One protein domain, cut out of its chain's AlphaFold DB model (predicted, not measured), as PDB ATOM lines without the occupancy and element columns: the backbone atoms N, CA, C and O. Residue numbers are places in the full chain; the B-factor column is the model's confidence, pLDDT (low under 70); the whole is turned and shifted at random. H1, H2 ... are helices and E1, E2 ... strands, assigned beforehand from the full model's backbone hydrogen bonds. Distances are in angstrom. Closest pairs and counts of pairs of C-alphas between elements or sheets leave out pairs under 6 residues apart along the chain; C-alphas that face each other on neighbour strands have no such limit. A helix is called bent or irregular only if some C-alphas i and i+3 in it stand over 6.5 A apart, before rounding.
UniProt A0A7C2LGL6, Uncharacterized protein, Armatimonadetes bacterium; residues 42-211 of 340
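Overview. This is residues 42 to 211 of the 340 residues of an uncharacterized protein of Armatimonadetes bacterium (UniProt A0A7C2LGL6). A twisted sheet of six strands makes the middle layer of three, with H1 and H3 packed over one face and H5 and H6 over the other. H2 is off the sheet near H3, and the kinked H4 meets E5 at one end, by Trp 127. The 170 printed residues include six named helices and six named strands, in the order H1 E1 H2 H3 E2 E3 H4 E4 E5 H5 E6 H6; the class is mixed. The sheet's order is E2 E3 E1 E6 E5 E4, mixed, with only E3 and E1 parallel. The whole is compact, with a radius of gyration of the C-alphas of 16.0 A and spans of 50 by 37 by 29 A.

Arrangement. E1, residues 55 to 59, and E6, residues 180 to 188, are antiparallel neighbours; N 58 and O 182, 2.8 A apart, are within hydrogen-bond range. E3, residues 98 to 102, is parallel to E1, with N 99 to O 55 at 2.8 A. Edge strand E2, residues 91 to 95, forms a hairpin with E3, N 93 to O 100 at 2.9 A. E5, residues 144 to 154, is antiparallel to E6, N 150 to O 183 at 2.8 A, and bends by 100 degrees at residue 151. Edge strand E4, residues 131 to 138, forms a hairpin with E5, N 147 to O 135 at 2.9 A. H1, residues 42 to 52, is over E1 and E6 at a height over the sheet of 9.5 A; its closest C-alphas to E6 are Thr 42 and Phe 182, 6.7 A. H3, residues 81 to 87, on the same face, touches H1, closest C-alphas Leu 45 and Val 81, 6.8 A. H6, residues 190 to 200, is on the opposite face at a height of 6.8 A; its C-alpha 200 is 5.2 A from that of Tyr 102 in E3. H5, residues 155 to 166, on the same face as H6, is close but not clearly touching it, closest C-alphas Thr 166 and Pro 190, 7.6 A. H2, residues 69 to 75, is not on the sheet; its closest C-alphas to H3 are Leu 75 and Val 84, 7.2 A. H4, residues 109 to 127, is irregular, C-alphas 121 and 124 being 9.6 A apart; its closest C-alphas to E5 are Trp 127 and Ile 153, 6.0 A. Every O i to N i+4 pair is within hydrogen-bond range in H1, H2, H3, H5 and H6, but 9 of 15 in H4.

Along the chain. E4 and E5 each measure 23.5 A, H4 22.0 A, E6 20.4 A and H5 16.3 A. H1 begins at C-alpha 42 (161.710, 148.610, 109.074), and H6 ends at C-alpha 200 (147.492, 143.249, 104.952).

Size, cuts and confidence. The C-alphas farthest apart, Ile 68 and Glu 140, are 50.8 A apart. The printed part has no cut; the link H5 to E6, residues 167 to 179, is long. Mean pLDDT of the printed part is 77.6; 48 residues are under 70, among them 60 to 73, 104 to 117 and 202 to 211.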
ATOM      1  N   THR A  42     162.275 148.792 107.722       78.62
ATOM      2  CA  THR A  42     161.710 148.610 109.074       78.62
ATOM      3  C   THR A  42     162.254 149.573 110.106       78.62
ATOM      4  O   THR A  42     161.527 149.953 111.019       78.62
ATOM      5  N   GLU A  43     163.506 149.995 109.965       81.50
ATOM      6  CA  GLU A  43     164.125 150.977 110.853       81.50
ATOM      7  C   GLU A  43     163.513 152.362 110.624       81.50
ATOM      8  O   GLU A  43     163.182 153.061 111.585       81.50
ATOM      9  N   ALA A  44     163.290 152.734 109.359       84.12
ATOM     10  CA  ALA A  44     162.592 153.963 108.999       84.12
ATOM     11  C   ALA A  44     161.144 153.957 109.521       84.12
ATOM     12  O   ALA A  44     160.717 154.922 110.161       84.12
ATOM     13  N   LEU A  45     160.412 152.852 109.330       87.00
ATOM     14  CA  LEU A  45     159.056 152.708 109.863       87.00
ATOM     15  C   LEU A  45     159.009 152.720 111.394       87.00
ATOM     16  O   LEU A  45     158.164 153.418 111.952       87.00
ATOM     17  N   ASP A  46     159.896 152.002 112.094       88.19
ATOM     18  CA  ASP A  46     159.922 151.999 113.565       88.19
ATOM     19  C   ASP A  46     160.246 153.393 114.110       88.19
ATOM     20  O   ASP A  46     159.600 153.851 115.057       88.19
ATOM     21  N   LYS A  47     161.184 154.109 113.477       88.88
ATOM     22  CA  LYS A  47     161.512 155.496 113.825       88.88
ATOM     23  C   LYS A  47     160.287 156.402 113.700       88.88
ATOM     24  O   LYS A  47     159.924 157.052 114.682       88.88
ATOM     25  N   ILE A  48     159.635 156.423 112.537       90.00
ATOM     26  CA  ILE A  48     158.462 157.275 112.283       90.00
ATOM     27  C   ILE A  48     157.317 156.897 113.230       90.00
ATOM     28  O   ILE A  48     156.742 157.764 113.893       90.00
ATOM     29  N   ALA A  49     157.030 155.600 113.376       90.31
ATOM     30  CA  ALA A  49     155.966 155.112 114.245       90.31
ATOM     31  C   ALA A  49     156.207 155.467 115.721       90.31
ATOM     32  O   ALA A  49     155.264 155.807 116.435       90.31
ATOM     33  N   ARG A  50     157.460 155.461 116.200       90.94
ATOM     34  CA  ARG A  50     157.812 155.946 117.547       90.94
ATOM     35  C   ARG A  50     157.646 157.449 117.688       90.94
ATOM     36  O   ARG A  50     157.034 157.891 118.660       90.94
ATOM     37  N   GLN A  51     158.192 158.216 116.747       90.56
ATOM     38  CA  GLN A  51     158.163 159.679 116.778       90.56
ATOM     39  C   GLN A  51     156.728 160.207 116.783       90.56
ATOM     40  O   GLN A  51     156.404 161.114 117.546       90.56
ATOM     41  N   GLN A  52     155.861 159.591 115.982       90.88
ATOM     42  CA  GLN A  52     154.476 160.022 115.802       90.88
ATOM     43  C   GLN A  52     153.464 159.219 116.628       90.88
ATOM     44  O   GLN A  52     152.272 159.509 116.583       90.88
ATOM     45  N   ARG A  53     153.925 158.229 117.406       91.19
ATOM     46  CA  ARG A  53     153.081 157.321 118.207       91.19
ATOM     47  C   ARG A  53     151.997 156.631 117.369       91.19
ATOM     48  O   ARG A  53     150.835 156.567 117.768       91.19
ATOM     49  N   LEU A  54     152.388 156.123 116.204       93.38
ATOM     50  CA  LEU A  54     151.496 155.430 115.279       93.38
ATOM     51  C   LEU A  54     151.500 153.922 115.536       93.38
ATOM     52  O   LEU A  54     152.538 153.337 115.851       93.38
ATOM     53  N   ASN A  55     150.337 153.301 115.333       95.94
ATOM     54  CA  ASN A  55     150.211 151.853 115.233       95.94
ATOM     55  C   ASN A  55     150.374 151.454 113.767       95.94
ATOM     56  O   ASN A  55     149.618 151.927 112.922       95.94
ATOM     57  N   VAL A  56     151.350 150.601 113.469       94.25
ATOM     58  CA  VAL A  56     151.697 150.209 112.100       94.25
ATOM     59  C   VAL A  56     151.837 148.694 112.011       94.25
ATOM     60  O   VAL A  56     152.477 148.080 112.863       94.25
ATOM     61  N   ILE A  57     151.277 148.104 110.959       93.12
ATOM     62  CA  ILE A  57     151.599 146.756 110.493       93.12
ATOM     63  C   ILE A  57     151.957 146.829 109.009       93.12
ATOM     64  O   ILE A  57     151.293 147.512 108.232       93.12
ATOM     65  N   ALA A  58     153.034 146.161 108.620       88.75
ATOM     66  CA  ALA A  58     153.551 146.181 107.263       88.75
ATOM     67  C   ALA A  58     154.052 144.795 106.859       88.75
ATOM     68  O   ALA A  58     154.576 144.051 107.694       88.75
ATOM     69  N   GLN A  59     153.936 144.468 105.573       79.25
ATOM     70  CA  GLN A  59     154.722 143.384 104.983       79.25
ATOM     71  C   GLN A  59     156.199 143.799 105.038       79.25
ATOM     72  O   GLN A  59     156.532 144.958 104.792       79.25
ATOM     73  N   TYR A  60     157.079 142.888 105.449       68.62
ATOM     74  CA  TYR A  60     158.512 143.158 105.519       68.62
ATOM     75  C   TYR A  60     159.177 142.787 104.197       68.62
ATOM     76  O   TYR A  60     159.035 141.663 103.734       68.62
ATOM     77  N   PHE A  61     159.922 143.729 103.622       62.75
ATOM     78  CA  PHE A  61     160.510 143.600 102.293       62.75
ATOM     79  C   PHE A  61     162.019 143.364 102.386       62.75
ATOM     80  O   PHE A  61     162.767 144.285 102.703       62.75
ATOM     81  N   THR A  62     162.492 142.158 102.075       51.56
ATOM     82  CA  THR A  62     163.936 141.848 102.045       51.56
ATOM     83  C   THR A  62     164.632 142.369 100.784       51.56
ATOM     84  O   THR A  62     165.788 142.777 100.856       51.56
ATOM     85  N   LEU A  63     163.933 142.412  99.645       42.81
ATOM     86  CA  LEU A  63     164.494 142.830  98.352       42.81
ATOM     87  C   LEU A  63     164.326 144.315  98.037       42.81
ATOM     88  O   LEU A  63     165.136 144.875  97.320       42.81
ATOM     89  N   VAL A  64     163.333 145.018  98.580       47.34
ATOM     90  CA  VAL A  64     163.179 146.451  98.244       47.34
ATOM     91  C   VAL A  64     164.257 147.313  98.917       47.34
ATOM     92  O   VAL A  64     164.549 148.417  98.465       47.34
ATOM     93  N   ASP A  65     164.941 146.772  99.927       46.94
ATOM     94  CA  ASP A  65     166.172 147.374 100.423       46.94
ATOM     95  C   ASP A  65     167.337 147.231  99.420       46.94
ATOM     96  O   ASP A  65     168.287 147.997  99.538       46.94
ATOM     97  N   THR A  66     167.335 146.318  98.436       43.25
ATOM     98  CA  THR A  66     168.477 146.126  97.507       43.25
ATOM     99  C   THR A  66     168.525 147.147  96.372       43.25
ATOM    100  O   THR A  66     169.603 147.422  95.840       43.25
ATOM    101  N   GLU A  67     167.407 147.788  96.032       46.59
ATOM    102  CA  GLU A  67     167.390 148.745  94.933       46.59
ATOM    103  C   GLU A  67     167.791 150.155  95.385       46.59
ATOM    104  O   GLU A  67     166.991 150.963  95.855       46.59
ATOM    105  N   ILE A  68     169.051 150.467  95.079       52.28
ATOM    106  CA  ILE A  68     169.670 151.793  95.023       52.28
ATOM    107  C   ILE A  68     169.986 152.397  96.403       52.28
ATOM    108  O   ILE A  68     169.121 152.804  97.177       52.28
ATOM    109  N   SER A  69     171.279 152.584  96.676       55.62
ATOM    110  CA  SER A  69     171.813 153.383  97.794       55.62
ATOM    111  C   SER A  69     171.158 154.772  97.923       55.62
ATOM    112  O   SER A  69     171.068 155.322  99.026       55.62
ATOM    113  N   SER A  70     170.627 155.317  96.823       58.50
ATOM    114  CA  SER A  70     169.818 156.538  96.802       58.50
ATOM    115  C   SER A  70     168.461 156.397  97.510       58.50
ATOM    116  O   SER A  70     168.097 157.312  98.248       58.50
ATOM    117  N   ARG A  71     167.744 155.264  97.389       62.69
ATOM    118  CA  ARG A  71     166.483 155.017  98.119       62.69
ATOM    119  C   ARG A  71     166.732 154.924  99.625       62.69
ATOM    120  O   ARG A  71     166.067 155.611 100.396       62.69
ATOM    121  N   ARG A  72     167.771 154.196 100.055       64.94
ATOM    122  CA  ARG A  72     168.123 154.108 101.490       64.94
ATOM    123  C   ARG A  72     168.615 155.435 102.077       64.94
ATOM    124  O   ARG A  72     168.414 155.716 103.255       64.94
ATOM    125  N   THR A  73     169.255 156.280 101.270       68.00
ATOM    126  CA  THR A  73     169.631 157.633 101.706       68.00
ATOM    127  C   THR A  73     168.395 158.520 101.849       68.00
ATOM    128  O   THR A  73     168.280 159.251 102.831       68.00
ATOM    129  N   ALA A  74     167.434 158.411 100.929       72.62
ATOM    130  CA  ALA A  74     166.179 159.149 100.995       72.62
ATOM    131  C   ALA A  74     165.318 158.752 102.215       72.62
ATOM    132  O   ALA A  74     164.737 159.638 102.849       72.62
ATOM    133  N   LEU A  75     165.344 157.479 102.641       74.81
ATOM    134  CA  LEU A  75     164.701 157.020 103.887       74.81
ATOM    135  C   LEU A  75     165.123 157.822 105.129       74.81
ATOM    136  O   LEU A  75     164.329 157.996 106.050       74.81
ATOM    137  N   ARG A  76     166.356 158.351 105.174       76.00
ATOM    138  CA  ARG A  76     166.840 159.153 106.319       76.00
ATOM    139  C   ARG A  76     166.022 160.424 106.525       76.00
ATOM    140  O   ARG A  76     165.885 160.888 107.659       76.00
ATOM    141  N   THR A  77     165.541 160.988 105.421       79.25
ATOM    142  CA  THR A  77     164.861 162.284 105.385       79.25
ATOM    143  C   THR A  77     163.348 162.175 105.505       79.25
ATOM    144  O   THR A  77     162.716 163.154 105.898       79.25
ATOM    145  N   MET A  78     162.786 160.993 105.240       83.31
ATOM    146  CA  MET A  78     161.349 160.754 105.340       83.31
ATOM    147  C   MET A  78     160.839 160.982 106.753       83.31
ATOM    148  O   MET A  78     161.475 160.601 107.740       83.31
ATOM    149  N   GLN A  79     159.676 161.614 106.827       85.31
ATOM    150  CA  GLN A  79     159.022 161.953 108.080       85.31
ATOM    151  C   GLN A  79     157.710 161.198 108.242       85.31
ATOM    152  O   GLN A  79     157.266 161.047 109.371       85.31
ATOM    153  N   THR A  80     157.082 160.724 107.163       88.31
ATOM    154  CA  THR A  80     155.736 160.133 107.211       88.31
ATOM    155  C   THR A  80     155.687 158.706 106.675       88.31
ATOM    156  O   THR A  80     156.512 158.282 105.868       88.31
ATOM    157  N   VAL A  81     154.681 157.956 107.128       86.81
ATOM    158  CA  VAL A  81     154.424 156.586 106.664       86.81
ATOM    159  C   VAL A  81     154.021 156.573 105.184       86.81
ATOM    160  O   VAL A  81     154.437 155.676 104.459       86.81
ATOM    161  N   ASP A  82     153.279 157.580 104.717       86.44
ATOM    162  CA  ASP A  82     152.880 157.740 103.313       86.44
ATOM    163  C   ASP A  82     154.074 157.920 102.363       86.44
ATOM    164  O   ASP A  82     154.092 157.338 101.276       86.44
ATOM    165  N   GLU A  83     155.092 158.688 102.768       85.12
ATOM    166  CA  GLU A  83     156.332 158.858 101.995       85.12
ATOM    167  C   GLU A  83     157.072 157.526 101.836       85.12
ATOM    168  O   GLU A  83     157.507 157.180 100.733       85.12
ATOM    169  N   VAL A  84     157.164 156.752 102.924       84.62
ATOM    170  CA  VAL A  84     157.771 155.416 102.909       84.62
ATOM    171  C   VAL A  84     156.952 154.469 102.030       84.62
ATOM    172  O   VAL A  84     157.513 153.797 101.168       84.62
ATOM    173  N   ALA A  85     155.624 154.445 102.185       82.62
ATOM    174  CA  ALA A  85     154.743 153.592 101.391       82.62
ATOM    175  C   ALA A  85     154.861 153.896  99.889       82.62
ATOM    176  O   ALA A  85     155.055 152.982  99.088       82.62
ATOM    177  N   SER A  86     154.846 155.177  99.516       81.69
ATOM    178  CA  SER A  86     154.951 155.626  98.123       81.69
ATOM    179  C   SER A  86     156.279 155.220  97.480       81.69
ATOM    180  O   SER A  86     156.296 154.742  96.348       81.69
ATOM    181  N   MET A  87     157.397 155.356  98.203       78.19
ATOM    182  CA  MET A  87     158.718 154.954  97.701       78.19
ATOM    183  C   MET A  87     158.824 153.452  97.438       78.19
ATOM    184  O   MET A  87     159.518 153.042  96.509       78.19
ATOM    185  N   TYR A  88     158.138 152.646  98.245       72.81
ATOM    186  CA  TYR A  88     158.161 151.188  98.152       72.81
ATOM    187  C   TYR A  88     157.017 150.632  97.284       72.81
ATOM    188  O   TYR A  88     156.882 149.415  97.148       72.81
ATOM    189  N   GLY A  89     156.196 151.502  96.676       73.88
ATOM    190  CA  GLY A  89     155.027 151.100  95.886       73.88
ATOM    191  C   GLY A  89     153.979 150.343  96.708       73.88
ATOM    192  O   GLY A  89     153.261 149.504  96.174       73.88
ATOM    193  N   CYS A  90     153.934 150.595  98.015       78.62
ATOM    194  CA  CYS A  90     152.981 149.993  98.932       78.62
ATOM    195  C   CYS A  90     151.694 150.810  98.962       78.62
ATOM    196  O   CYS A  90     151.716 152.042  98.969       78.62
ATOM    197  N   ASN A  91     150.573 150.117  99.091       84.06
ATOM    198  CA  ASN A  91     149.321 150.748  99.455       84.06
ATOM    199  C   ASN A  91     149.277 150.973 100.964       84.06
ATOM    200  O   ASN A  91     149.716 150.130 101.750       84.06
ATOM    201  N   LEU A  92     148.684 152.098 101.352       88.94
ATOM    202  CA  LEU A  92     148.372 152.416 102.735       88.94
ATOM    203  C   LEU A  92     146.863 152.304 102.953       88.94
ATOM    204  O   LEU A  92     146.070 152.911 102.234       88.94
ATOM    205  N   ALA A  93     146.466 151.542 103.963       89.62
ATOM    206  CA  ALA A  93     145.093 151.472 104.440       89.62
ATOM    207  C   ALA A  93     145.040 151.747 105.943       89.62
ATOM    208  O   ALA A  93     146.024 151.577 106.664       89.62
ATOM    209  N   ARG A  94     143.872 152.165 106.430       92.00
ATOM    210  CA  ARG A  94     143.636 152.401 107.853       92.00
ATOM    211  C   ARG A  94     142.555 151.463 108.363       92.00
ATOM    212  O   ARG A  94     141.450 151.460 107.836       92.00
ATOM    213  N   VAL A  95     142.877 150.726 109.421       89.94
ATOM    214  CA  VAL A  95     141.972 149.828 110.138       89.94
ATOM    215  C   VAL A  95     141.912 150.275 111.590       89.94
ATOM    216  O   VAL A  95     142.848 150.062 112.359       89.94
ATOM    217  N   GLY A  96     140.833 150.967 111.960       90.44
ATOM    218  CA  GLY A  96     140.715 151.598 113.274       90.44
ATOM    219  C   GLY A  96     141.911 152.510 113.581       90.44
ATOM    220  O   GLY A  96     142.161 153.512 112.896       90.44
ATOM    221  N   SER A  97     142.660 152.161 114.627       92.88
ATOM    222  CA  SER A  97     143.890 152.859 115.019       92.88
ATOM    223  C   SER A  97     145.152 152.429 114.259       92.88
ATOM    224  O   SER A  97     146.178 153.085 114.414       92.88
ATOM    225  N   ILE A  98     145.093 151.368 113.449       96.12
ATOM    226  CA  ILE A  98     146.243 150.733 112.792       96.12
ATOM    227  C   ILE A  98     146.389 151.224 111.346       96.12
ATOM    228  O   ILE A  98     145.434 151.209 110.569       96.12
ATOM    229  N   LEU A  99     147.604 151.618 110.972       95.06
ATOM    230  CA  LEU A  99     148.023 151.818 109.588       95.06
ATOM    231  C   LEU A  99     148.573 150.504 109.028       95.06
ATOM    232  O   LEU A  99     149.466 149.897 109.618       95.06
ATOM    233  N   VAL A 100     148.029 150.072 107.896       91.31
ATOM    234  CA  VAL A 100     148.365 148.820 107.219       91.31
ATOM    235  C   VAL A 100     149.076 149.147 105.914       91.31
ATOM    236  O   VAL A 100     148.481 149.766 105.033       91.31
ATOM    237  N   LEU A 101     150.337 148.731 105.791       90.25
ATOM    238  CA  LEU A 101     151.122 148.868 104.565       90.25
ATOM    239  C   LEU A 101     151.214 147.508 103.878       90.25
ATOM    240  O   LEU A 101     151.781 146.565 104.434       90.25
ATOM    241  N   TYR A 102     150.674 147.406 102.670       80.69
ATOM    242  CA  TYR A 102     150.621 146.150 101.927       80.69
ATOM    243  C   TYR A 102     150.936 146.362 100.450       80.69
ATOM    244  O   TYR A 102     150.652 147.418  99.884       80.69
ATOM    245  N   THR A 103     151.507 145.344  99.812       72.75
ATOM    246  CA  THR A 103     151.727 145.347  98.363       72.75
ATOM    247  C   THR A 103     150.614 144.548  97.686       72.75
ATOM    248  O   THR A 103     150.360 143.409  98.076       72.75
ATOM    249  N   PRO A 104     149.920 145.093  96.671       64.81
ATOM    250  CA  PRO A 104     149.005 144.300  95.856       64.81
ATOM    251  C   PRO A 104     149.759 143.179  95.133       64.81
ATOM    252  O   PRO A 104     150.719 143.457  94.417       64.81
ATOM    253  N   VAL A 105     149.290 141.933  95.230       54.91
ATOM    254  CA  VAL A 105     149.930 140.763  94.586       54.91
ATOM    255  C   VAL A 105     150.205 140.989  93.091       54.91
ATOM    256  O   VAL A 105     151.273 140.654  92.591       54.91
ATOM    257  N   ALA A 106     149.280 141.642  92.380       51.16
ATOM    258  CA  ALA A 106     149.407 141.930  90.949       51.16
ATOM    259  C   ALA A 106     150.522 142.932  90.593       51.16
ATOM    260  O   ALA A 106     150.911 143.023  89.434       51.16
ATOM    261  N   SER A 107     151.006 143.712  91.563       52.16
ATOM    262  CA  SER A 107     151.990 144.771  91.318       52.16
ATOM    263  C   SER A 107     153.436 144.286  91.374       52.16
ATOM    264  O   SER A 107     154.323 145.002  90.909       52.16
ATOM    265  N   ASN A 108     153.689 143.083  91.910       54.69
ATOM    266  CA  ASN A 108     155.015 142.482  91.868       54.69
ATOM    267  C   ASN A 108     154.991 140.955  92.125       54.69
ATOM    268  O   ASN A 108     155.193 140.525  93.263       54.69
ATOM    269  N   PRO A 109     154.705 140.130  91.101       53.00
ATOM    270  CA  PRO A 109     154.654 138.675  91.250       53.00
ATOM    271  C   PRO A 109     156.018 138.080  91.631       53.00
ATOM    272  O   PRO A 109     156.067 137.224  92.510       53.00
ATOM    273  N   ASP A 110     157.112 138.589  91.055       52.91
ATOM    274  CA  ASP A 110     158.489 138.118  91.272       52.91
ATOM    275  C   ASP A 110     158.874 138.110  92.764       52.91
ATOM    276  O   ASP A 110     159.464 137.150  93.262       52.91
ATOM    277  N   ARG A 111     158.419 139.125  93.518       57.22
ATOM    278  CA  ARG A 111     158.643 139.255  94.971       57.22
ATOM    279  C   ARG A 111     158.106 138.081  95.796       57.22
ATOM    280  O   ARG A 111     158.739 137.692  96.772       57.22
ATOM    281  N   TYR A 112     156.950 137.522  95.437       56.41
ATOM    282  CA  TYR A 112     156.351 136.408  96.187       56.41
ATOM    283  C   TYR A 112     157.050 135.074  95.894       56.41
ATOM    284  O   TYR A 112     157.120 134.206  96.767       56.41
ATOM    285  N   PHE A 113     157.596 134.913  94.685       57.19
ATOM    286  CA  PHE A 113     158.325 133.706  94.292       57.19
ATOM    287  C   PHE A 113     159.688 133.599  94.987       57.19
ATOM    288  O   PHE A 113     160.043 132.522  95.470       57.19
ATOM    289  N   GLU A 114     160.429 134.701  95.111       61.06
ATOM    290  CA  GLU A 114     161.743 134.693  95.765       61.06
ATOM    291  C   GLU A 114     161.651 134.421  97.275       61.06
ATOM    292  O   GLU A 114     162.447 133.646  97.809       61.06
ATOM    293  N   GLU A 115     160.651 134.974  97.973       61.78
ATOM    294  CA  GLU A 115     160.425 134.681  99.397       61.78
ATOM    295  C   GLU A 115     160.097 133.202  99.636       61.78
ATOM    296  O   GLU A 115     160.688 132.571 100.517       61.78
ATOM    297  N   ALA A 116     159.210 132.626  98.817       64.69
ATOM    298  CA  ALA A 116     158.887 131.203  98.871       64.69
ATOM    299  C   ALA A 116     160.135 130.336  98.644       64.69
ATOM    300  O   ALA A 116     160.333 129.316  99.308       64.69
ATOM    301  N   ARG A 117     161.025 130.765  97.748       66.44
ATOM    302  CA  ARG A 117     162.264 130.051  97.450       66.44
ATOM    303  C   ARG A 117     163.297 130.137  98.568       66.44
ATOM    304  O   ARG A 117     163.863 129.113  98.938       66.44
ATOM    305  N   VAL A 118     163.500 131.315  99.161       70.00
ATOM    306  CA  VAL A 118     164.352 131.479 100.355       70.00
ATOM    307  C   VAL A 118     163.900 130.536 101.468       70.00
ATOM    308  O   VAL A 118     164.730 129.927 102.139       70.00
ATOM    309  N   LEU A 119     162.590 130.365 101.638       69.69
ATOM    310  CA  LEU A 119     162.041 129.451 102.634       69.69
ATOM    311  C   LEU A 119     162.265 127.986 102.294       69.69
ATOM    312  O   LEU A 119     162.633 127.216 103.178       69.69
ATOM    313  N   ASN A 120     162.105 127.613 101.027       71.75
ATOM    314  CA  ASN A 120     162.392 126.257 100.573       71.75
ATOM    315  C   ASN A 120     163.869 125.884 100.772       71.75
ATOM    316  O   ASN A 120     164.166 124.749 101.133       71.75
ATOM    317  N   VAL A 121     164.786 126.832 100.556       70.19
ATOM    318  CA  VAL A 121     166.233 126.586 100.646       70.19
ATOM    319  C   VAL A 121     166.746 126.667 102.087       70.19
ATOM    320  O   VAL A 121     167.513 125.806 102.512       70.19
ATOM    321  N   PHE A 122     166.331 127.678 102.857       72.56
ATOM    322  CA  PHE A 122     166.925 127.992 104.166       72.56
ATOM    323  C   PHE A 122     166.012 127.709 105.367       72.56
ATOM    324  O   PHE A 122     166.479 127.751 106.508       72.56
ATOM    325  N   GLY A 123     164.727 127.415 105.149       73.25
ATOM    326  CA  GLY A 123     163.780 127.053 106.204       73.25
ATOM    327  C   GLY A 123     163.779 128.037 107.377       73.25
ATOM    328  O   GLY A 123     163.676 129.249 107.194       73.25
ATOM    329  N   ASP A 124     163.938 127.523 108.598       69.12
ATOM    330  CA  ASP A 124     163.902 128.327 109.826       69.12
ATOM    331  C   ASP A 124     165.060 129.329 109.964       69.12
ATOM    332  O   ASP A 124     164.950 130.300 110.719       69.12
ATOM    333  N   LEU A 125     166.155 129.150 109.214       68.06
ATOM    334  CA  LEU A 125     167.260 130.113 109.194       68.06
ATOM    335  C   LEU A 125     166.797 131.479 108.669       68.06
ATOM    336  O   LEU A 125     167.288 132.510 109.128       68.06
ATOM    337  N   ALA A 126     165.784 131.489 107.796       66.88
ATOM    338  CA  ALA A 126     165.121 132.690 107.302       66.88
ATOM    339  C   ALA A 126     164.564 133.586 108.431       66.88
ATOM    340  O   ALA A 126     164.423 134.793 108.232       66.88
ATOM    341  N   TRP A 127     164.294 133.002 109.608       69.25
ATOM    342  CA  TRP A 127     163.573 133.610 110.733       69.25
ATOM    343  C   TRP A 127     164.379 133.730 112.024       69.25
ATOM    344  O   TRP A 127     163.845 134.222 113.023       69.25
ATOM    345  N   LYS A 128     165.622 133.234 112.036       69.94
ATOM    346  CA  LYS A 128     166.399 132.945 113.257       69.94
ATOM    347  C   LYS A 128     166.474 134.115 114.238       69.94
ATOM    348  O   LYS A 128     166.442 133.918 115.449       69.94
ATOM    349  N   ASP A 129     166.508 135.323 113.706       69.19
ATOM    350  CA  ASP A 129     166.708 136.538 114.479       69.19
ATOM    351  C   ASP A 129     165.480 137.469 114.464       69.19
ATOM    352  O   ASP A 129     165.560 138.639 114.850       69.19
ATOM    353  N   GLY A 130     164.337 136.964 113.993       75.31
ATOM    354  CA  GLY A 130     163.073 137.676 114.045       75.31
ATOM    355  C   GLY A 130     162.632 137.885 115.492       75.31
ATOM    356  O   GLY A 130     162.526 136.930 116.278       75.31
ATOM    357  N   VAL A 131     162.337 139.133 115.846       85.88
ATOM    358  CA  VAL A 131     161.943 139.522 117.205       85.88
ATOM    359  C   VAL A 131     160.425 139.605 117.282       85.88
ATOM    360  O   VAL A 131     159.783 140.166 116.400       85.88
ATOM    361  N   LEU A 132     159.852 139.058 118.356       91.50
ATOM    362  CA  LEU A 132     158.434 139.189 118.682       91.50
ATOM    363  C   LEU A 132     158.272 139.447 120.177       91.50
ATOM    364  O   LEU A 132     158.433 138.543 120.996       91.50
ATOM    365  N   GLU A 133     157.886 140.669 120.513       93.81
ATOM    366  CA  GLU A 133     157.334 141.023 121.810       93.81
ATOM    367  C   GLU A 133     155.818 141.126 121.702       93.81
ATOM    368  O   GLU A 133     155.281 141.855 120.868       93.81
ATOM    369  N   PHE A 134     155.121 140.419 122.584       95.31
ATOM    370  CA  PHE A 134     153.669 140.438 122.646       95.31
ATOM    371  C   PHE A 134     153.243 140.588 124.100       95.31
ATOM    372  O   PHE A 134     153.641 139.796 124.954       95.31
ATOM    373  N   ARG A 135     152.419 141.595 124.388       93.94
ATOM    374  CA  ARG A 135     151.831 141.816 125.711       93.94
ATOM    375  C   ARG A 135     150.332 142.006 125.561       93.94
ATOM    376  O   ARG A 135     149.884 142.787 124.726       93.94
ATOM    377  N   SER A 136     149.570 141.313 126.395       91.62
ATOM    378  CA  SER A 136     148.131 141.495 126.530       91.62
ATOM    379  C   SER A 136     147.835 142.114 127.898       91.62
ATOM    380  O   SER A 136     148.456 141.771 128.905       91.62
ATOM    381  N   LYS A 137     146.909 143.071 127.941       92.12
ATOM    382  CA  LYS A 137     146.384 143.645 129.181       92.12
ATOM    383  C   LYS A 137     144.869 143.548 129.152       92.12
ATOM    384  O   LYS A 137     144.244 144.017 128.202       92.12
ATOM    385  N   LYS A 138     144.290 142.961 130.195       86.94
ATOM    386  CA  LYS A 138     142.842 142.914 130.395       86.94
ATOM    387  C   LYS A 138     142.422 144.053 131.327       86.94
ATOM    388  O   LYS A 138     143.019 144.217 132.389       86.94
ATOM    389  N   GLY A 139     141.464 144.866 130.894       83.75
ATOM    390  CA  GLY A 139     140.841 145.918 131.690       83.75
ATOM    391  C   GLY A 139     139.840 145.358 132.699       83.75
ATOM    392  O   GLY A 139     139.426 144.200 132.611       83.75
ATOM    393  N   GLU A 140     139.447 146.193 133.660       82.25
ATOM    394  CA  GLU A 140     138.432 145.856 134.672       82.25
ATOM    395  C   GLU A 140     137.053 145.593 134.044       82.25
ATOM    396  O   GLU A 140     136.299 144.752 134.520       82.25
ATOM    397  N   ASP A 141     136.769 146.245 132.915       81.62
ATOM    398  CA  ASP A 141     135.582 146.057 132.072       81.62
ATOM    399  C   ASP A 141     135.637 144.786 131.198       81.62
ATOM    400  O   ASP A 141     134.745 144.529 130.391       81.62
ATOM    401  N   GLY A 142     136.695 143.984 131.334       77.00
ATOM    402  CA  GLY A 142     136.915 142.771 130.556       77.00
ATOM    403  C   GLY A 142     137.490 143.006 129.157       77.00
ATOM    404  O   GLY A 142     137.762 142.020 128.465       77.00
ATOM    405  N   THR A 143     137.731 144.255 128.744       82.31
ATOM    406  CA  THR A 143     138.332 144.557 127.438       82.31
ATOM    407  C   THR A 143     139.788 144.105 127.382       82.31
ATOM    408  O   THR A 143     140.532 144.200 128.356       82.31
ATOM    409  N   VAL A 144     140.223 143.593 126.229       84.38
ATOM    410  CA  VAL A 144     141.617 143.186 126.006       84.38
ATOM    411  C   VAL A 144     142.300 144.220 125.123       84.38
ATOM    412  O   VAL A 144     141.779 144.600 124.073       84.38
ATOM    413  N   LYS A 145     143.482 144.662 125.546       92.81
ATOM    414  CA  LYS A 145     144.363 145.558 124.798       92.81
ATOM    415  C   LYS A 145     145.706 144.890 124.562       92.81
ATOM    416  O   LYS A 145     146.277 144.283 125.467       92.81
ATOM    417  N   LEU A 146     146.195 145.000 123.336       94.25
ATOM    418  CA  LEU A 146     147.408 144.350 122.868       94.25
ATOM    419  C   LEU A 146     148.491 145.391 122.609       94.25
ATOM    420  O   LEU A 146     148.233 146.450 122.034       94.25
ATOM    421  N   THR A 147     149.713 145.055 123.001       95.94
ATOM    422  CA  THR A 147     150.927 145.777 122.631       95.94
ATOM    423  C   THR A 147     151.867 144.780 121.980       95.94
ATOM    424  O   THR A 147     152.248 143.788 122.602       95.94
ATOM    425  N   ILE A 148     152.211 145.028 120.720       95.56
ATOM    426  CA  ILE A 148     152.948 144.089 119.879       95.56
ATOM    427  C   ILE A 148     154.091 144.839 119.213       95.56
ATOM    428  O   ILE A 148     153.873 145.871 118.584       95.56
ATOM    429  N   SER A 149     155.301 144.313 119.336       94.25
ATOM    430  CA  SER A 149     156.456 144.760 118.567       94.25
ATOM    431  C   SER A 149     157.041 143.533 117.895       94.25
ATOM    432  O   SER A 149     157.518 142.636 118.583       94.25
ATOM    433  N   ALA A 150     156.987 143.465 116.573       90.88
ATOM    434  CA  ALA A 150     157.627 142.393 115.838       90.88
ATOM    435  C   ALA A 150     158.333 142.919 114.598       90.88
ATOM    436  O   ALA A 150     157.882 143.866 113.959       90.88
ATOM    437  N   SER A 151     159.448 142.285 114.272       87.31
ATOM    438  CA  SER A 151     160.221 142.582 113.079       87.31
ATOM    439  C   SER A 151     160.783 141.283 112.541       87.31
ATOM    440  O   SER A 151     161.360 140.507 113.306       87.31
ATOM    441  N   ASP A 152     160.643 141.090 111.233       81.00
ATOM    442  CA  ASP A 152     161.244 139.979 110.496       81.00
ATOM    443  C   ASP A 152     160.815 138.598 111.029       81.00
ATOM    444  O   ASP A 152     161.615 137.679 111.198       81.00
ATOM    445  N   ILE A 153     159.524 138.463 111.353       83.69
ATOM    446  CA  ILE A 153     158.907 137.190 111.747       83.69
ATOM    447  C   ILE A 153     157.861 136.755 110.718       83.69
ATOM    448  O   ILE A 153     157.240 137.619 110.092       83.69
ATOM    449  N   PRO A 154     157.591 135.445 110.588       85.69
ATOM    450  CA  PRO A 154     156.487 134.977 109.766       85.69
ATOM    451  C   PRO A 154     155.144 135.249 110.458       85.69
ATOM    452  O   PRO A 154     155.015 135.121 111.685       85.69
ATOM    453  N   LEU A 155     154.117 135.569 109.671       86.00
ATOM    454  CA  LEU A 155     152.771 135.891 110.155       86.00
ATOM    455  C   LEU A 155     152.159 134.768 111.013       86.00
ATOM    456  O   LEU A 155     151.488 135.046 112.013       86.00
ATOM    457  N   LYS A 156     152.453 133.497 110.702       87.44
ATOM    458  CA  LYS A 156     152.027 132.339 111.508       87.44
ATOM    459  C   LYS A 156     152.488 132.433 112.961       87.44
ATOM    460  O   LYS A 156     151.720 132.116 113.867       87.44
ATOM    461  N   ARG A 157     153.704 132.937 113.208       89.56
ATOM    462  CA  ARG A 157     154.269 133.081 114.559       89.56
ATOM    463  C   ARG A 157     153.527 134.154 115.354       89.56
ATOM    464  O   ARG A 157     153.289 133.967 116.549       89.56
ATOM    465  N   LEU A 158     153.121 135.247 114.701       92.06
ATOM    466  CA  LEU A 158     152.262 136.260 115.321       92.06
ATOM    467  C   LEU A 158     150.894 135.668 115.683       92.06
ATOM    468  O   LEU A 158     150.456 135.821 116.821       92.06
ATOM    469  N   CYS A 159     150.254 134.955 114.753       90.06
ATOM    470  CA  CYS A 159     148.926 134.368 114.962       90.06
ATOM    471  C   CYS A 159     148.922 133.308 116.076       90.06
ATOM    472  O   CYS A 159     148.031 133.313 116.921       90.06
ATOM    473  N   GLN A 160     149.957 132.467 116.152       89.75
ATOM    474  CA  GLN A 160     150.137 131.502 117.244       89.75
ATOM    475  C   GLN A 160     150.257 132.189 118.610       89.75
ATOM    476  O   GLN A 160     149.659 131.748 119.594       89.75
ATOM    477  N   ARG A 161     151.022 133.287 118.698       92.00
ATOM    478  CA  ARG A 161     151.141 134.054 119.949       92.00
ATOM    479  C   ARG A 161     149.861 134.800 120.295       92.00
ATOM    480  O   ARG A 161     149.514 134.860 121.471       92.00
ATOM    481  N   PHE A 162     149.156 135.317 119.297       91.25
ATOM    482  CA  PHE A 162     147.850 135.935 119.468       91.25
ATOM    483  C   PHE A 162     146.826 134.945 120.039       91.25
ATOM    484  O   PHE A 162     146.190 135.261 121.045       91.25
ATOM    485  N   GLU A 163     146.736 133.732 119.487       87.81
ATOM    486  CA  GLU A 163     145.860 132.666 119.993       87.81
ATOM    487  C   GLU A 163     146.212 132.296 121.437       87.81
ATOM    488  O   GLU A 163     145.339 132.301 122.303       87.81
ATOM    489  N   ALA A 164     147.498 132.093 121.735       85.25
ATOM    490  CA  ALA A 164     147.952 131.763 123.086       85.25
ATOM    491  C   ALA A 164     147.630 132.850 124.134       85.25
ATOM    492  O   ALA A 164     147.488 132.538 125.313       85.25
ATOM    493  N   GLN A 165     147.551 134.121 123.731       84.56
ATOM    494  CA  GLN A 165     147.363 135.260 124.641       84.56
ATOM    495  C   GLN A 165     145.910 135.720 124.766       84.56
ATOM    496  O   GLN A 165     145.538 136.309 125.777       84.56
ATOM    497  N   THR A 166     145.098 135.494 123.736       81.88
ATOM    498  CA  THR A 166     143.726 136.019 123.660       81.88
ATOM    499  C   THR A 166     142.665 134.924 123.599       81.88
ATOM    500  O   THR A 166     141.489 135.208 123.819       81.88
ATOM    501  N   GLY A 167     143.055 133.685 123.285       77.81
ATOM    502  CA  GLY A 167     142.143 132.586 122.969       77.81
ATOM    503  C   GLY A 167     141.483 132.701 121.589       77.81
ATOM    504  O   GLY A 167     140.717 131.819 121.213       77.81
ATOM    505  N   TRP A 168     141.750 133.768 120.828       79.88
ATOM    506  CA  TRP A 168     141.212 133.947 119.482       79.88
ATOM    507  C   TRP A 168     142.111 133.259 118.463       79.88
ATOM    508  O   TRP A 168     143.293 133.576 118.342       79.88
ATOM    509  N   LYS A 169     141.538 132.344 117.688       81.00
ATOM    510  CA  LYS A 169     142.266 131.614 116.656       81.00
ATOM    511  C   LYS A 169     142.170 132.321 115.309       81.00
ATOM    512  O   LYS A 169     141.071 132.565 114.817       81.00
ATOM    513  N   VAL A 170     143.323 132.575 114.693       81.56
ATOM    514  CA  VAL A 170     143.435 133.068 113.312       81.56
ATOM    515  C   VAL A 170     144.061 131.962 112.472       81.56
ATOM    516  O   VAL A 170     145.207 131.579 112.701       81.56
ATOM    517  N   VAL A 171     143.295 131.417 111.526       79.56
ATOM    518  CA  VAL A 171     143.774 130.376 110.607       79.56
ATOM    519  C   VAL A 171     144.243 131.038 109.320       79.56
ATOM    520  O   VAL A 171     143.468 131.719 108.656       79.56
ATOM    521  N   LEU A 172     145.508 130.820 108.978       75.75
ATOM    522  CA  LEU A 172     146.134 131.342 107.768       75.75
ATOM    523  C   LEU A 172     146.182 130.252 106.691       75.75
ATOM    524  O   LEU A 172     146.516 129.102 106.998       75.75
ATOM    525  N   GLY A 173     145.903 130.617 105.439       66.50
ATOM    526  CA  GLY A 173     146.194 129.758 104.288       66.50
ATOM    527  C   GLY A 173     147.693 129.468 104.190       66.50
ATOM    528  O   GLY A 173     148.513 130.291 104.596       66.50
ATOM    529  N   THR A 174     148.062 128.284 103.702       65.50
ATOM    530  CA  THR A 174     149.463 127.827 103.602       65.50
ATOM    531  C   THR A 174     150.361 128.812 102.857       65.50
ATOM    532  O   THR A 174     151.523 128.978 103.200       65.50
ATOM    533  N   GLU A 175     149.789 129.517 101.890       64.38
ATOM    534  CA  GLU A 175     150.429 130.485 101.010       64.38
ATOM    535  C   GLU A 175     150.800 131.819 101.686       64.38
ATOM    536  O   GLU A 175     151.663 132.530 101.188       64.38
ATOM    537  N   VAL A 176     150.192 132.153 102.831       71.50
ATOM    538  CA  VAL A 176     150.424 133.426 103.553       71.50
ATOM    539  C   VAL A 176     151.016 133.236 104.952       71.50
ATOM    540  O   VAL A 176     151.307 134.200 105.661       71.50
ATOM    541  N   GLN A 177     151.181 131.988 105.397       75.88
ATOM    542  CA  GLN A 177     151.687 131.674 106.739       75.88
ATOM    543  C   GLN A 177     153.083 132.243 106.991       75.88
ATOM    544  O   GLN A 177     153.389 132.675 108.106       75.88
ATOM    545  N   ASP A 178     153.899 132.256 105.947       74.00
ATOM    546  CA  ASP A 178     155.293 132.659 106.005       74.00
ATOM    547  C   ASP A 178     155.537 134.085 105.500       74.00
ATOM    548  O   ASP A 178     156.682 134.505 105.387       74.00
ATOM    549  N   THR A 179     154.482 134.876 105.272       76.81
ATOM    550  CA  THR A 179     154.633 136.303 104.965       76.81
ATOM    551  C   THR A 179     155.386 137.003 106.095       76.81
ATOM    552  O   THR A 179     154.961 136.958 107.258       76.81
ATOM    553  N   ARG A 180     156.504 137.657 105.755       81.25
ATOM    554  CA  ARG A 180     157.301 138.426 106.716       81.25
ATOM    555  C   ARG A 180     156.539 139.672 107.125       81.25
ATOM    556  O   ARG A 180     155.999 140.377 106.274       81.25
ATOM    557  N   ILE A 181     156.547 139.992 108.413       87.00
ATOM    558  CA  ILE A 181     155.889 141.205 108.899       87.00
ATOM    559  C   ILE A 181     156.799 142.076 109.753       87.00
ATOM    560  O   ILE A 181     157.668 141.611 110.495       87.00
ATOM    561  N   PHE A 182     156.509 143.367 109.686       90.50
ATOM    562  CA  PHE A 182     156.850 144.345 110.698       90.50
ATOM    563  C   PHE A 182     155.567 144.806 111.379       90.50
ATOM    564  O   PHE A 182     154.561 145.075 110.726       90.50
ATOM    565  N   THR A 183     155.585 144.909 112.701       92.44
ATOM    566  CA  THR A 183     154.446 145.409 113.461       92.44
ATOM    567  C   THR A 183     154.917 146.196 114.669       92.44
ATOM    568  O   THR A 183     155.762 145.749 115.442       92.44
ATOM    569  N   ARG A 184     154.302 147.355 114.877       94.62
ATOM    570  CA  ARG A 184     154.431 148.165 116.080       94.62
ATOM    571  C   ARG A 184     153.049 148.645 116.476       94.62
ATOM    572  O   ARG A 184     152.513 149.564 115.871       94.62
ATOM    573  N   LEU A 185     152.479 148.026 117.499       95.50
ATOM    574  CA  LEU A 185     151.122 148.278 117.963       95.50
ATOM    575  C   LEU A 185     151.141 148.564 119.459       95.50
ATOM    576  O   LEU A 185     151.787 147.860 120.237       95.50
ATOM    577  N   GLN A 186     150.404 149.587 119.863       94.38
ATOM    578  CA  GLN A 186     150.207 149.995 121.239       94.38
ATOM    579  C   GLN A 186     148.712 150.097 121.517       94.38
ATOM    580  O   GLN A 186     147.995 150.857 120.870       94.38
ATOM    581  N   SER A 187     148.258 149.355 122.528       92.50
ATOM    582  CA  SER A 187     146.883 149.418 123.034       92.50
ATOM    583  C   SER A 187     145.799 149.193 121.961       92.50
ATOM    584  O   SER A 187     144.762 149.864 121.950       92.50
ATOM    585  N   VAL A 188     146.017 148.228 121.066       93.75
ATOM    586  CA  VAL A 188     145.045 147.860 120.021       93.75
ATOM    587  C   VAL A 188     144.091 146.779 120.514       93.75
ATOM    588  O   VAL A 188     144.453 145.964 121.366       93.75
ATOM    589  N   SER A 189     142.859 146.762 120.013       91.12
ATOM    590  CA  SER A 189     141.944 145.652 120.293       91.12
ATOM    591  C   SER A 189     142.297 144.404 119.461       91.12
ATOM    592  O   SER A 189     142.842 144.528 118.362       91.12
ATOM    593  N   PRO A 190     141.964 143.189 119.940       88.31
ATOM    594  CA  PRO A 190     142.096 141.968 119.147       88.31
ATOM    595  C   PRO A 190     141.369 142.032 117.797       88.31
ATOM    596  O   PRO A 190     141.909 141.567 116.799       88.31
ATOM    597  N   GLY A 191     140.180 142.645 117.756       87.19
ATOM    598  CA  GLY A 191     139.399 142.807 116.526       87.19
ATOM    599  C   GLY A 191     140.105 143.673 115.482       87.19
ATOM    600  O   GLY A 191     140.232 143.248 114.339       87.19
ATOM    601  N   GLU A 192     140.647 144.829 115.893       91.88
ATOM    602  CA  GLU A 192     141.432 145.700 115.000       91.88
ATOM    603  C   GLU A 192     142.639 144.965 114.408       91.88
ATOM    604  O   GLU A 192     142.942 145.134 113.233       91.88
ATOM    605  N   LEU A 193     143.321 144.126 115.198       91.88
ATOM    606  CA  LEU A 193     144.457 143.349 114.701       91.88
ATOM    607  C   LEU A 193     144.037 142.329 113.633       91.88
ATOM    608  O   LEU A 193     144.714 142.202 112.617       91.88
ATOM    609  N   VAL A 194     142.935 141.605 113.845       89.12
ATOM    610  CA  VAL A 194     142.439 140.604 112.882       89.12
ATOM    611  C   VAL A 194     142.026 141.263 111.563       89.12
ATOM    612  O   VAL A 194     142.372 140.775 110.485       89.12
ATOM    613  N   GLU A 195     141.331 142.395 111.637       88.00
ATOM    614  CA  GLU A 195     140.952 143.169 110.455       88.00
ATOM    615  C   GLU A 195     142.191 143.731 109.740       88.00
ATOM    616  O   GLU A 195     142.306 143.615 108.521       88.00
ATOM    617  N   ALA A 196     143.181 144.228 110.490       90.50
ATOM    618  CA  ALA A 196     144.428 144.737 109.927       90.50
ATOM    619  C   ALA A 196     145.235 143.643 109.213       90.50
ATOM    620  O   ALA A 196     145.742 143.887 108.122       90.50
ATOM    621  N   ILE A 197     145.310 142.430 109.775       88.25
ATOM    622  CA  ILE A 197     145.927 141.264 109.116       88.25
ATOM    623  C   ILE A 197     145.187 140.921 107.820       88.25
ATOM    624  O   ILE A 197     145.809 140.597 106.815       88.25
ATOM    625  N   SER A 198     143.861 141.017 107.813       84.06
ATOM    626  CA  SER A 198     143.074 140.687 106.623       84.06
ATOM    627  C   SER A 198     143.299 141.695 105.494       84.06
ATOM    628  O   SER A 198     143.523 141.299 104.350       84.06
ATOM    629  N   VAL A 199     143.343 142.991 105.827       84.88
ATOM    630  CA  VAL A 199     143.720 144.055 104.884       84.88
ATOM    631  C   VAL A 199     145.159 143.873 104.399       84.88
ATOM    632  O   VAL A 199     145.411 144.008 103.204       84.88
ATOM    633  N   LEU A 200     146.088 143.502 105.290       82.94
ATOM    634  CA  LEU A 200     147.492 143.249 104.952       82.94
ATOM    635  C   LEU A 200     147.642 142.171 103.872       82.94
ATOM    636  O   LEU A 200     148.532 142.254 103.032       82.94
ATOM    637  N   LEU A 201     146.783 141.153 103.901       74.88
ATOM    638  CA  LEU A 201     146.805 140.036 102.960       74.88
ATOM    639  C   LEU A 201     145.968 140.287 101.695       74.88
ATOM    640  O   LEU A 201     145.933 139.430 100.816       74.88
ATOM    641  N   GLY A 202     145.260 141.421 101.598       65.38
ATOM    642  CA  GLY A 202     144.259 141.631 100.549       65.38
ATOM    643  C   GLY A 202     143.143 140.574 100.573       65.38
ATOM    644  O   GLY A 202     142.537 140.288  99.541       65.38
ATOM    645  N   ALA A 203     142.904 139.965 101.737       58.78
ATOM    646  CA  ALA A 203     141.933 138.900 101.931       58.78
ATOM    647  C   ALA A 203     140.557 139.487 102.278       58.78
ATOM    648  O   ALA A 203     140.451 140.464 103.023       58.78
ATOM    649  N   GLN A 204     139.480 138.882 101.769       48.59
ATOM    650  CA  GLN A 204     138.135 139.209 102.243       48.59
ATOM    651  C   GLN A 204     137.967 138.674 103.675       48.59
ATOM    652  O   GLN A 204     138.185 137.489 103.928       48.59
ATOM    653  N   VAL A 205     137.601 139.551 104.617       46.06
ATOM    654  CA  VAL A 205     137.293 139.176 106.007       46.06
ATOM    655  C   VAL A 205     135.953 138.435 106.025       46.06
ATOM    656  O   VAL A 205     134.894 139.054 106.095       46.06
ATOM    657  N   GLU A 206     135.976 137.106 105.975       43.41
ATOM    658  CA  GLU A 206     134.793 136.282 106.233       43.41
ATOM    659  C   GLU A 206     134.717 135.939 107.725       43.41
ATOM    660  O   GLU A 206     135.478 135.119 108.246       43.41
ATOM    661  N   VAL A 207     133.766 136.534 108.448       39.28
ATOM    662  CA  VAL A 207     133.429 136.087 109.807       39.28
ATOM    663  C   VAL A 207     132.479 134.882 109.716       39.28
ATOM    664  O   VAL A 207     131.292 135.008 110.004       39.28
ATOM    665  N   LYS A 208     133.007 133.722 109.276       38.84
ATOM    666  CA  LYS A 208     132.681 132.326 109.679       38.84
ATOM    667  C   LYS A 208     133.231 131.300 108.664       38.84
ATOM    668  O   LYS A 208     133.121 131.498 107.473       38.84
ATOM    669  N   MET A 209     133.761 130.191 109.192       44.12
ATOM    670  CA  MET A 209     134.035 128.874 108.575       44.12
ATOM    671  C   MET A 209     133.931 128.720 107.029       44.12
ATOM    672  O   MET A 209     132.839 128.712 106.474       44.12
ATOM    673  N   THR A 210     135.086 128.356 106.436       38.59
ATOM    674  CA  THR A 210     135.385 127.788 105.089       38.59
ATOM    675  C   THR A 210     135.178 128.636 103.821       38.59
ATOM    676  O   THR A 210     134.120 129.192 103.592       38.59
ATOM    677  N   LEU A 211     136.211 128.602 102.961       37.75
ATOM    678  CA  LEU A 211     136.383 129.298 101.670       37.75
ATOM    679  C   LEU A 211     135.530 128.741 100.512       37.75
ATOM    680  O   LEU A 211     135.374 127.523 100.402       37.75
TER     681      LEU A 211